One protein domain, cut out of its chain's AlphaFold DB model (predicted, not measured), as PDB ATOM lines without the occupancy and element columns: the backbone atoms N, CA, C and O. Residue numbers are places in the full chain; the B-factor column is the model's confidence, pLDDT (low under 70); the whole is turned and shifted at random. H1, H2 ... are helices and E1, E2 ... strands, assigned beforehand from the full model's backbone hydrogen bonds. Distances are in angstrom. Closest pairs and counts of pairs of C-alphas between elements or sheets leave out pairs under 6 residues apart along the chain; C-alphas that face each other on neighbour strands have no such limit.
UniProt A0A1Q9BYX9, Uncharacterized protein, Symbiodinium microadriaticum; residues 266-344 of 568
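This is residues 266 to 344 of the 568 residues of an uncharacterized protein of Symbiodinium microadriaticum (UniProt A0A1Q9BYX9). A narrow, twisted ribbon of three strands, in which the long strands E2 and E3 run side by side and the short E1 borders E3, has the short helix H1 packed along E2 near one end. The long helix H3 only grazes the ribbon with residues 326 to 334 and reaches beyond its other end, where the small H2 packs on it. The printed part has 79 residues, with three named helices and three named strands in the order E1, H1, E2, H2, E3, H3, a mixed class; the sheet order is E1, E3, E2, antiparallel throughout. The whole is only just loose, close to compact, with a radius of gyration of the C-alphas of 14.2 A, and only just elongated, spanning 42 by 28 by 17 A.

E1, residues 268 to 272, is 12.2 A long and begins at C-alpha 268 at (-61.089, -11.293, 330.573). H1, residues 278 to 284, measures 9.9 A. E2, residues 288 to 295, runs 21.5 A from C-alpha 288 at (-59.647, -4.600, 323.456). H2, residues 297 to 300, is 5.2 A long. E3, residues 309 to 316, measures 22.5 A. H3, residues 326 to 340, runs 20.7 A to C-alpha 340 at (-77.005, -2.991, 352.551).

E1 and E2 are the edge strands of the sheet, and E3 is the inner strand. E1 and E3 are antiparallel at 157 degrees, with N 272 and O 310 at 3.0 A, within hydrogen-bond range. E3 and E2 are antiparallel at 161 degrees, with N 291 and O 313 at 2.9 A and N 311 and O 293 at 2.8 A, within the same range. The sheet is only just strongly twisted, its C-alphas lying up to 4.2 A off the best plane. E1, H1 and E2 form a split strand-helix-strand unit, two strands running the same way with E3 between them, and its crossover is right-handed. H1 is on the sheet at a height of 9.5 A, over E2 and along the strands, at 25 degrees to E2 on the local plane; their closest C-alphas, of Gln 282 and Trp 290, are 7.0 A apart. H3 only grazes the sheet; the closest C-alphas of E2 and H3, of Ile 293 and Phe 327, are 7.0 A apart. H3 touches H2 with residues 333 to 338 alone, the closest C-alphas being those of Leu 300 and Met 337 at 5.3 A. H1 is apart from H2 and H3. In H1 and H3 every O i to N i+4 pair is within hydrogen-bond range; H2 is too short for such a pair.

The C-alphas farthest apart, of Phe 318 and Thr 344, are 44.0 A apart. The printed part has no cut and no long link. Mean pLDDT of the printed part is 88.3; residues 266 to 274 are under 70.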
ATOM      1  N   TRP A 266     -66.297 -13.626 325.379       38.44
ATOM      2  CA  TRP A 266     -65.355 -13.751 326.485       38.44
ATOM      3  C   TRP A 266     -65.004 -12.372 327.056       38.44
ATOM      4  O   TRP A 266     -64.562 -11.494 326.311       38.44
ATOM      5  N   TYR A 267     -65.196 -12.203 328.362       51.03
ATOM      6  CA  TYR A 267     -64.600 -11.122 329.139       51.03
ATOM      7  C   TYR A 267     -63.357 -11.698 329.810       51.03
ATOM      8  O   TYR A 267     -63.412 -12.787 330.372       51.03
ATOM      9  N   ALA A 268     -62.232 -10.994 329.725       53.44
ATOM     10  CA  ALA A 268     -61.089 -11.293 330.573       53.44
ATOM     11  C   ALA A 268     -61.171 -10.355 331.777       53.44
ATOM     12  O   ALA A 268     -61.018  -9.142 331.612       53.44
ATOM     13  N   THR A 269     -61.438 -10.919 332.955       54.88
ATOM     14  CA  THR A 269     -61.333 -10.205 334.227       54.88
ATOM     15  C   THR A 269     -60.052 -10.657 334.904       54.88
ATOM     16  O   THR A 269     -59.922 -11.823 335.269       54.88
ATOM     17  N   GLN A 270     -59.083  -9.757 335.068       56.66
ATOM     18  CA  GLN A 270     -57.859 -10.071 335.805       56.66
ATOM     19  C   GLN A 270     -57.806  -9.265 337.099       56.66
ATOM     20  O   GLN A 270     -57.938  -8.040 337.093       56.66
ATOM     21  N   GLN A 271     -57.593  -9.963 338.214       54.41
ATOM     22  CA  GLN A 271     -57.324  -9.341 339.502       54.41
ATOM     23  C   GLN A 271     -55.818  -9.096 339.632       54.41
ATOM     24  O   GLN A 271     -55.039 -10.047 339.660       54.41
ATOM     25  N   VAL A 272     -55.402  -7.829 339.717       61.62
ATOM     26  CA  VAL A 272     -53.976  -7.465 339.769       61.62
ATOM     27  C   VAL A 272     -53.682  -6.482 340.906       61.62
ATOM     28  O   VAL A 272     -54.552  -5.751 341.388       61.62
ATOM     29  N   VAL A 273     -52.437  -6.508 341.387       62.53
ATOM     30  CA  VAL A 273     -51.891  -5.536 342.346       62.53
ATOM     31  C   VAL A 273     -51.869  -4.141 341.685       62.53
ATOM     32  O   VAL A 273     -51.670  -4.085 340.471       62.53
ATOM     33  N   PRO A 274     -52.034  -3.020 342.423       59.25
ATOM     34  CA  PRO A 274     -52.113  -1.650 341.874       59.25
ATOM     35  C   PRO A 274     -50.923  -1.122 341.037       59.25
ATOM     36  O   PRO A 274     -50.849   0.074 340.789       59.25
ATOM     37  N   GLY A 275     -49.987  -1.969 340.608       74.69
ATOM     38  CA  GLY A 275     -48.813  -1.601 339.813       74.69
ATOM     39  C   GLY A 275     -48.783  -2.183 338.399       74.69
ATOM     40  O   GLY A 275     -47.723  -2.156 337.781       74.69
ATOM     41  N   LEU A 276     -49.882  -2.755 337.889       81.56
ATOM     42  CA  LEU A 276     -49.890  -3.230 336.503       81.56
ATOM     43  C   LEU A 276     -49.843  -2.050 335.532       81.56
ATOM     44  O   LEU A 276     -50.708  -1.176 335.566       81.56
ATOM     45  N   ASP A 277     -48.864  -2.076 334.633       89.50
ATOM     46  CA  ASP A 277     -48.777  -1.116 333.543       89.50
ATOM     47  C   ASP A 277     -49.881  -1.379 332.508       89.50
ATOM     48  O   ASP A 277     -49.779  -2.255 331.642       89.50
ATOM     49  N   MET A 278     -50.957  -0.599 332.600       92.38
ATOM     50  CA  MET A 278     -52.071  -0.675 331.659       92.38
ATOM     51  C   MET A 278     -51.671  -0.294 330.232       92.38
ATOM     52  O   MET A 278     -52.321  -0.761 329.297       92.38
ATOM     53  N   GLN A 279     -50.606   0.493 330.030       94.06
ATOM     54  CA  GLN A 279     -50.131   0.809 328.680       94.06
ATOM     55  C   GLN A 279     -49.595  -0.443 327.994       94.06
ATOM     56  O   GLN A 279     -49.895  -0.674 326.824       94.06
ATOM     57  N   MET A 280     -48.867  -1.289 328.728       92.75
ATOM     58  CA  MET A 280     -48.383  -2.568 328.212       92.75
ATOM     59  C   MET A 280     -49.552  -3.468 327.791       92.75
ATOM     60  O   MET A 280     -49.553  -3.974 326.671       92.75
ATOM     61  N   VAL A 281     -50.579  -3.612 328.638       92.62
ATOM     62  CA  VAL A 281     -51.775  -4.426 328.334       92.62
ATOM     63  C   VAL A 281     -52.519  -3.894 327.102       92.62
ATOM     64  O   VAL A 281     -52.930  -4.659 326.229       92.62
ATOM     65  N   GLN A 282     -52.659  -2.570 326.994       94.81
ATOM     66  CA  GLN A 282     -53.274  -1.918 325.837       94.81
ATOM     67  C   GLN A 282     -52.469  -2.138 324.547       94.81
ATOM     68  O   GLN A 282     -53.061  -2.345 323.489       94.81
ATOM     69  N   GLN A 283     -51.135  -2.122 324.624       94.94
ATOM     70  CA  GLN A 283     -50.252  -2.366 323.480       94.94
ATOM     71  C   GLN A 283     -50.256  -3.833 323.036       94.94
ATOM     72  O   GLN A 283     -50.241  -4.097 321.834       94.94
ATOM     73  N   THR A 284     -50.292  -4.789 323.970       95.12
ATOM     74  CA  THR A 284     -50.325  -6.227 323.643       95.12
ATOM     75  C   THR A 284     -51.695  -6.688 323.158       95.12
ATOM     76  O   THR A 284     -51.788  -7.671 322.421       95.12
ATOM     77  N   HIS A 285     -52.759  -5.970 323.522       95.31
ATOM     78  CA  HIS A 285     -54.134  -6.290 323.146       95.31
ATOM     79  C   HIS A 285     -54.886  -5.058 322.612       95.31
ATOM     80  O   HIS A 285     -55.857  -4.606 323.232       95.31
ATOM     81  N   PRO A 286     -54.491  -4.526 321.438       97.19
ATOM     82  CA  PRO A 286     -55.067  -3.300 320.883       97.19
ATOM     83  C   PRO A 286     -56.531  -3.460 320.443       97.19
ATOM     84  O   PRO A 286     -57.255  -2.466 320.328       97.19
ATOM     85  N   ASP A 287     -56.985  -4.697 320.226       97.31
ATOM     86  CA  ASP A 287     -58.367  -5.024 319.853       97.31
ATOM     87  C   ASP A 287     -59.350  -4.960 321.031       97.31
ATOM     88  O   ASP A 287     -60.561  -5.098 320.834       97.31
ATOM     89  N   TYR A 288     -58.849  -4.741 322.247       96.56
ATOM     90  CA  TYR A 288     -59.647  -4.600 323.456       96.56
ATOM     91  C   TYR A 288     -59.690  -3.141 323.910       96.56
ATOM     92  O   TYR A 288     -58.740  -2.370 323.763       96.56
ATOM     93  N   GLU A 289     -60.841  -2.752 324.433       95.69
ATOM     94  CA  GLU A 289     -61.022  -1.580 325.270       95.69
ATOM     95  C   GLU A 289     -60.896  -2.031 326.726       95.69
ATOM     96  O   GLU A 289     -61.571  -2.968 327.155       95.69
ATOM     97  N   TRP A 290     -59.967  -1.417 327.453       95.25
ATOM     98  CA  TRP A 290     -59.579  -1.845 328.791       95.25
ATOM     99  C   TRP A 290     -60.098  -0.866 329.836       95.25
ATOM    100  O   TRP A 290     -59.833   0.330 329.746       95.25
ATOM    101  N   TYR A 291     -60.765  -1.397 330.854       95.06
ATOM    102  CA  TYR A 291     -61.279  -0.648 331.994       95.06
ATOM    103  C   TYR A 291     -60.551  -1.121 333.252       95.06
ATOM    104  O   TYR A 291     -60.549  -2.314 333.551       95.06
ATOM    105  N   GLN A 292     -59.909  -0.202 333.974       94.75
ATOM    106  CA  GLN A 292     -59.201  -0.493 335.220       94.75
ATOM    107  C   GLN A 292     -59.997   0.077 336.390       94.75
ATOM    108  O   GLN A 292     -60.091   1.290 336.554       94.75
ATOM    109  N   ILE A 293     -60.561  -0.803 337.205       94.69
ATOM    110  CA  ILE A 293     -61.409  -0.445 338.334       94.69
ATOM    111  C   ILE A 293     -60.655  -0.742 339.626       94.69
ATOM    112  O   ILE A 293     -60.243  -1.877 339.865       94.69
ATOM    113  N   PHE A 294     -60.494   0.274 340.470       93.19
ATOM    114  CA  PHE A 294     -59.943   0.124 341.813       93.19
ATOM    115  C   PHE A 294     -61.078  -0.010 342.827       93.19
ATOM    116  O   PHE A 294     -62.000   0.811 342.865       93.19
ATOM    117  N   THR A 295     -60.994  -1.041 343.657       91.50
ATOM    118  CA  THR A 295     -62.044  -1.385 344.612       91.50
ATOM    119  C   THR A 295     -61.439  -1.778 345.943       91.50
ATOM    120  O   THR A 295     -60.591  -2.670 346.023       91.50
ATOM    121  N   GLU A 296     -61.914  -1.163 347.015       91.12
ATOM    122  CA  GLU A 296     -61.656  -1.622 348.370       91.12
ATOM    123  C   GLU A 296     -62.799  -2.535 348.840       91.12
ATOM    124  O   GLU A 296     -63.965  -2.231 348.593       91.12
ATOM    125  N   PRO A 297     -62.517  -3.648 349.548       89.62
ATOM    126  CA  PRO A 297     -63.560  -4.561 350.015       89.62
ATOM    127  C   PRO A 297     -64.623  -3.862 350.869       89.62
ATOM    128  O   PRO A 297     -65.804  -4.191 350.770       89.62
ATOM    129  N   GLY A 298     -64.225  -2.848 351.645       90.81
ATOM    130  CA  GLY A 298     -65.152  -2.051 352.443       90.81
ATOM    131  C   GLY A 298     -66.178  -1.266 351.630       90.81
ATOM    132  O   GLY A 298     -67.283  -1.037 352.113       90.81
ATOM    133  N   GLU A 299     -65.878  -0.923 350.377       91.31
ATOM    134  CA  GLU A 299     -66.841  -0.279 349.477       91.31
ATOM    135  C   GLU A 299     -67.907  -1.262 348.971       91.31
ATOM    136  O   GLU A 299     -68.971  -0.844 348.524       91.31
ATOM    137  N   LEU A 300     -67.641  -2.569 349.070       90.56
ATOM    138  CA  LEU A 300     -68.549  -3.654 348.698       90.56
ATOM    139  C   LEU A 300     -69.178  -4.339 349.923       90.56
ATOM    140  O   LEU A 300     -69.640  -5.472 349.833       90.56
ATOM    141  N   GLY A 301     -69.179  -3.669 351.078       90.00
ATOM    142  CA  GLY A 301     -69.777  -4.165 352.320       90.00
ATOM    143  C   GLY A 301     -68.884  -5.084 353.156       90.00
ATOM    144  O   GLY A 301     -69.243  -5.419 354.283       90.00
ATOM    145  N   PHE A 302     -67.681  -5.422 352.679       91.75
ATOM    146  CA  PHE A 302     -66.672  -6.174 353.433       91.75
ATOM    147  C   PHE A 302     -65.753  -5.230 354.219       91.75
ATOM    148  O   PHE A 302     -64.529  -5.238 354.061       91.75
ATOM    149  N   THR A 303     -66.349  -4.365 355.043       94.19
ATOM    150  CA  THR A 303     -65.657  -3.282 355.765       94.19
ATOM    151  C   THR A 303     -64.583  -3.776 356.719       94.19
ATOM    152  O   THR A 303     -63.605  -3.071 356.944       94.19
ATOM    153  N   ALA A 304     -64.694  -5.010 357.207       95.25
ATOM    154  CA  ALA A 304     -63.697  -5.588 358.089       95.25
ATOM    155  C   ALA A 304     -62.465  -6.186 357.379       95.25
ATOM    156  O   ALA A 304     -61.592  -6.724 358.060       95.25
ATOM    157  N   THR A 305     -62.333  -6.085 356.051       92.12
ATOM    158  CA  THR A 305     -61.150  -6.570 355.317       92.12
ATOM    159  C   THR A 305     -60.421  -5.436 354.600       92.12
ATOM    160  O   THR A 305     -60.913  -4.858 353.634       92.12
ATOM    161  N   SER A 306     -59.168  -5.182 354.986       84.19
ATOM    162  CA  SER A 306     -58.295  -4.234 354.282       84.19
ATOM    163  C   SER A 306     -57.484  -4.944 353.201       84.19
ATOM    164  O   SER A 306     -56.358  -5.397 353.433       84.19
ATOM    165  N   ARG A 307     -58.049  -5.073 351.997       84.12
ATOM    166  CA  ARG A 307     -57.307  -5.594 350.840       84.12
ATOM    167  C   ARG A 307     -57.841  -4.980 349.548       84.12
ATOM    168  O   ARG A 307     -58.684  -5.591 348.901       84.12
ATOM    169  N   ALA A 308     -57.336  -3.809 349.169       86.19
ATOM    170  CA  ALA A 308     -57.656  -3.187 347.884       86.19
ATOM    171  C   ALA A 308     -57.401  -4.156 346.712       86.19
ATOM    172  O   ALA A 308     -56.511  -5.019 346.765       86.19
ATOM    173  N   ARG A 309     -58.216  -4.051 345.668       85.69
ATOM    174  CA  ARG A 309     -58.114  -4.809 344.422       85.69
ATOM    175  C   ARG A 309     -58.169  -3.877 343.238       85.69
ATOM    176  O   ARG A 309     -58.818  -2.839 343.280       85.69
ATOM    177  N   THR A 310     -57.515  -4.319 342.176       89.38
ATOM    178  CA  THR A 310     -57.698  -3.753 340.850       89.38
ATOM    179  C   THR A 310     -58.326  -4.827 339.982       89.38
ATOM    180  O   THR A 310     -57.758  -5.914 339.849       89.38
ATOM    181  N   TYR A 311     -59.495  -4.534 339.428       90.44
ATOM    182  CA  TYR A 311     -60.151  -5.338 338.410       90.44
ATOM    183  C   TYR A 311     -59.850  -4.728 337.052       90.44
ATOM    184  O   TYR A 311     -60.043  -3.531 336.845       90.44
ATOM    185  N   ILE A 312     -59.363  -5.546 336.128       92.62
ATOM    186  CA  ILE A 312     -59.129  -5.131 334.750       92.62
ATOM    187  C   ILE A 312     -60.119  -5.872 333.876       92.62
ATOM    188  O   ILE A 312     -60.103  -7.100 333.847       92.62
ATOM    189  N   ILE A 313     -60.968  -5.119 333.185       94.06
ATOM    190  CA  ILE A 313     -62.005  -5.639 332.302       94.06
ATOM    191  C   ILE A 313     -61.590  -5.334 330.867       94.06
ATOM    192  O   ILE A 313     -61.417  -4.172 330.502       94.06
ATOM    193  N   GLY A 314     -61.430  -6.376 330.054       95.75
ATOM    194  CA  GLY A 314     -61.192  -6.249 328.616       95.75
ATOM    195  C   GLY A 314     -62.460  -6.483 327.807       95.75
ATOM    196  O   GLY A 314     -62.927  -7.617 327.719       95.75
ATOM    197  N   ALA A 315     -62.972  -5.444 327.148       95.44
ATOM    198  CA  ALA A 315     -64.072  -5.545 326.192       95.44
ATOM    199  C   ALA A 315     -63.527  -5.549 324.755       95.44
ATOM    200  O   ALA A 315     -62.917  -4.585 324.298       95.44
ATOM    201  N   HIS A 316     -63.719  -6.634 324.007       96.25
ATOM    202  CA  HIS A 316     -63.254  -6.712 322.621       96.25
ATOM    203  C   HIS A 316     -64.035  -5.740 321.716       96.25
ATOM    204  O   HIS A 316     -65.225  -5.954 321.464       96.25
ATOM    205  N   LYS A 317     -63.355  -4.761 321.106       95.31
ATOM    206  CA  LYS A 317     -63.950  -3.637 320.346       95.31
ATOM    207  C   LYS A 317     -64.939  -4.058 319.255       95.31
ATOM    208  O   LYS A 317     -65.941  -3.397 319.027       95.31
ATOM    209  N   PHE A 318     -64.657  -5.172 318.576       95.38
ATOM    210  CA  PHE A 318     -65.483  -5.667 317.461       95.38
ATOM    211  C   PHE A 318     -66.433  -6.830 317.800       95.38
ATOM    212  O   PHE A 318     -67.246  -7.208 316.960       95.38
ATOM    213  N   LYS A 319     -66.297  -7.460 318.975       95.12
ATOM    214  CA  LYS A 319     -67.033  -8.696 319.331       95.12
ATOM    215  C   LYS A 319     -67.933  -8.537 320.549       95.12
ATOM    216  O   LYS A 319     -68.799  -9.380 320.764       95.12
ATOM    217  N   THR A 320     -67.709  -7.497 321.338       94.50
ATOM    218  CA  THR A 320     -68.498  -7.158 322.522       94.50
ATOM    219  C   THR A 320     -69.164  -5.810 322.298       94.50
ATOM    220  O   THR A 320     -68.677  -4.994 321.516       94.50
ATOM    221  N   VAL A 321     -70.285  -5.582 322.976       93.50
ATOM    222  CA  VAL A 321     -70.922  -4.268 323.071       93.50
ATOM    223  C   VAL A 321     -71.051  -3.965 324.555       93.50
ATOM    224  O   VAL A 321     -71.645  -4.756 325.289       93.50
ATOM    225  N   CYS A 322     -70.481  -2.846 324.994       92.81
ATOM    226  CA  CYS A 322     -70.586  -2.404 326.378       92.81
ATOM    227  C   CYS A 322     -71.996  -1.830 326.596       92.81
ATOM    228  O   CYS A 322     -72.360  -0.827 325.985       92.81
ATOM    229  N   LEU A 323     -72.826  -2.524 327.382       94.94
ATOM    230  CA  LEU A 323     -74.222  -2.126 327.636       94.94
ATOM    231  C   LEU A 323     -74.340  -1.054 328.725       94.94
ATOM    232  O   LEU A 323     -75.301  -0.290 328.734       94.94
ATOM    233  N   HIS A 324     -73.370  -1.022 329.636       94.62
ATOM    234  CA  HIS A 324     -73.283  -0.103 330.762       94.62
ATOM    235  C   HIS A 324     -71.829   0.324 330.921       94.62
ATOM    236  O   HIS A 324     -70.941  -0.508 330.742       94.62
ATOM    237  N   ASP A 325     -71.596   1.584 331.282       94.81
ATOM    238  CA  ASP A 325     -70.263   2.039 331.661       94.81
ATOM    239  C   ASP A 325     -69.798   1.260 332.917       94.81
ATOM    240  O   ASP A 325     -70.502   1.272 333.936       94.81
ATOM    241  N   PRO A 326     -68.652   0.550 332.871       94.44
ATOM    242  CA  PRO A 326     -68.178  -0.239 334.004       94.44
ATOM    243  C   PRO A 326     -67.903   0.583 335.269       94.44
ATOM    244  O   PRO A 326     -68.069   0.057 336.369       94.44
ATOM    245  N   PHE A 327     -67.511   1.854 335.139       95.94
ATOM    246  CA  PHE A 327     -67.282   2.751 336.270       95.94
ATOM    247  C   PHE A 327     -68.604   3.169 336.914       95.94
ATOM    248  O   PHE A 327     -68.756   3.024 338.126       95.94
ATOM    249  N   GLU A 328     -69.589   3.596 336.116       96.31
ATOM    250  CA  GLU A 328     -70.917   3.965 336.635       96.31
ATOM    251  C   GLU A 328     -71.612   2.772 337.303       96.31
ATOM    252  O   GLU A 328     -72.203   2.905 338.378       96.31
ATOM    253  N   LEU A 329     -71.516   1.583 336.692       94.50
ATOM    254  CA  LEU A 329     -72.068   0.353 337.258       94.50
ATOM    255  C   LEU A 329     -71.399   0.008 338.592       94.50
ATOM    256  O   LEU A 329     -72.080  -0.328 339.561       94.50
ATOM    257  N   HIS A 330     -70.074   0.103 338.654       94.56
ATOM    258  CA  HIS A 330     -69.325  -0.155 339.873       94.56
ATOM    259  C   HIS A 330     -69.674   0.836 340.991       94.56
ATOM    260  O   HIS A 330     -69.910   0.410 342.120       94.56
ATOM    261  N   ASP A 331     -69.797   2.129 340.691       95.44
ATOM    262  CA  ASP A 331     -70.198   3.140 341.675       95.44
ATOM    263  C   ASP A 331     -71.634   2.926 342.171       95.44
ATOM    264  O   ASP A 331     -71.917   3.074 343.367       95.44
ATOM    265  N   ALA A 332     -72.543   2.500 341.289       95.38
ATOM    266  CA  ALA A 332     -73.897   2.113 341.672       95.38
ATOM    267  C   ALA A 332     -73.899   0.895 342.615       95.38
ATOM    268  O   ALA A 332     -74.604   0.907 343.630       95.38
ATOM    269  N   ILE A 333     -73.081  -0.126 342.326       92.62
ATOM    270  CA  ILE A 333     -72.901  -1.300 343.195       92.62
ATOM    271  C   ILE A 333     -72.333  -0.874 344.549       92.62
ATOM    272  O   ILE A 333     -72.909  -1.229 345.574       92.62
ATOM    273  N   LYS A 334     -71.261  -0.074 344.574       94.19
ATOM    274  CA  LYS A 334     -70.655   0.450 345.810       94.19
ATOM    275  C   LYS A 334     -71.673   1.162 346.682       94.19
ATOM    276  O   LYS A 334     -71.806   0.865 347.869       94.19
ATOM    277  N   LYS A 335     -72.429   2.090 346.087       93.94
ATOM    278  CA  LYS A 335     -73.472   2.838 346.792       93.94
ATOM    279  C   LYS A 335     -74.497   1.888 347.407       93.94
ATOM    280  O   LYS A 335     -74.805   2.009 348.589       93.94
ATOM    281  N   ARG A 336     -74.981   0.916 346.627       94.12
ATOM    282  CA  ARG A 336     -75.997  -0.034 347.086       94.12
ATOM    283  C   ARG A 336     -75.476  -0.978 348.170       94.12
ATOM    284  O   ARG A 336     -76.183  -1.224 349.141       94.12
ATOM    285  N   MET A 337     -74.253  -1.483 348.028       91.94
ATOM    286  CA  MET A 337     -73.639  -2.401 348.991       91.94
ATOM    287  C   MET A 337     -73.345  -1.715 350.321       91.94
ATOM    288  O   MET A 337     -73.651  -2.277 351.368       91.94
ATOM    289  N   LYS A 338     -72.841  -0.476 350.289       89.38
ATOM    290  CA  LYS A 338     -72.583   0.325 351.493       89.38
ATOM    291  C   LYS A 338     -73.841   0.567 352.335       89.38
ATOM    292  O   LYS A 338     -73.737   0.679 353.557       89.38
ATOM    293  N   GLU A 339     -75.003   0.670 351.687       89.00
ATOM    294  CA  GLU A 339     -76.314   0.790 352.340       89.00
ATOM    295  C   GLU A 339     -76.832  -0.552 352.883       89.00
ATOM    296  O   GLU A 339     -77.591  -0.565 353.847       89.00
ATOM    297  N   TYR A 340     -76.449  -1.671 352.260       90.12
ATOM    298  CA  TYR A 340     -77.005  -2.991 352.551       90.12
ATOM    299  C   TYR A 340     -76.244  -3.752 353.644       90.12
ATOM    300  O   TYR A 340     -76.869  -4.363 354.508       90.12
ATOM    301  N   ALA A 341     -74.909  -3.736 353.613       88.00
ATOM    302  CA  ALA A 341     -74.086  -4.546 354.509       88.00
ATOM    303  C   ALA A 341     -72.795  -3.829 354.915       88.00
ATOM    304  O   ALA A 341     -72.149  -3.174 354.100       88.00
ATOM    305  N   GLN A 342     -72.406  -3.991 356.181       92.88
ATOM    306  CA  GLN A 342     -71.113  -3.561 356.714       92.88
ATOM    307  C   GLN A 342     -70.610  -4.621 357.687       92.88
ATOM    308  O   GLN A 342     -71.081  -4.707 358.820       92.88
ATOM    309  N   THR A 343     -69.680  -5.454 357.229       95.12
ATOM    310  CA  THR A 343     -69.075  -6.473 358.085       95.12
ATOM    311  C   THR A 343     -68.135  -5.859 359.119       95.12
ATOM    312  O   THR A 343     -67.378  -4.919 358.872       95.12
ATOM    313  N   THR A 344     -68.131  -6.460 360.291       97.00
ATOM    314  CA  THR A 344     -67.187  -6.248 361.376       97.00
ATOM    315  C   THR A 344     -66.254  -7.452 361.478       97.00
ATOM    316  O   THR A 344     -66.503  -8.510 360.902       97.00
TER     317      THR A 344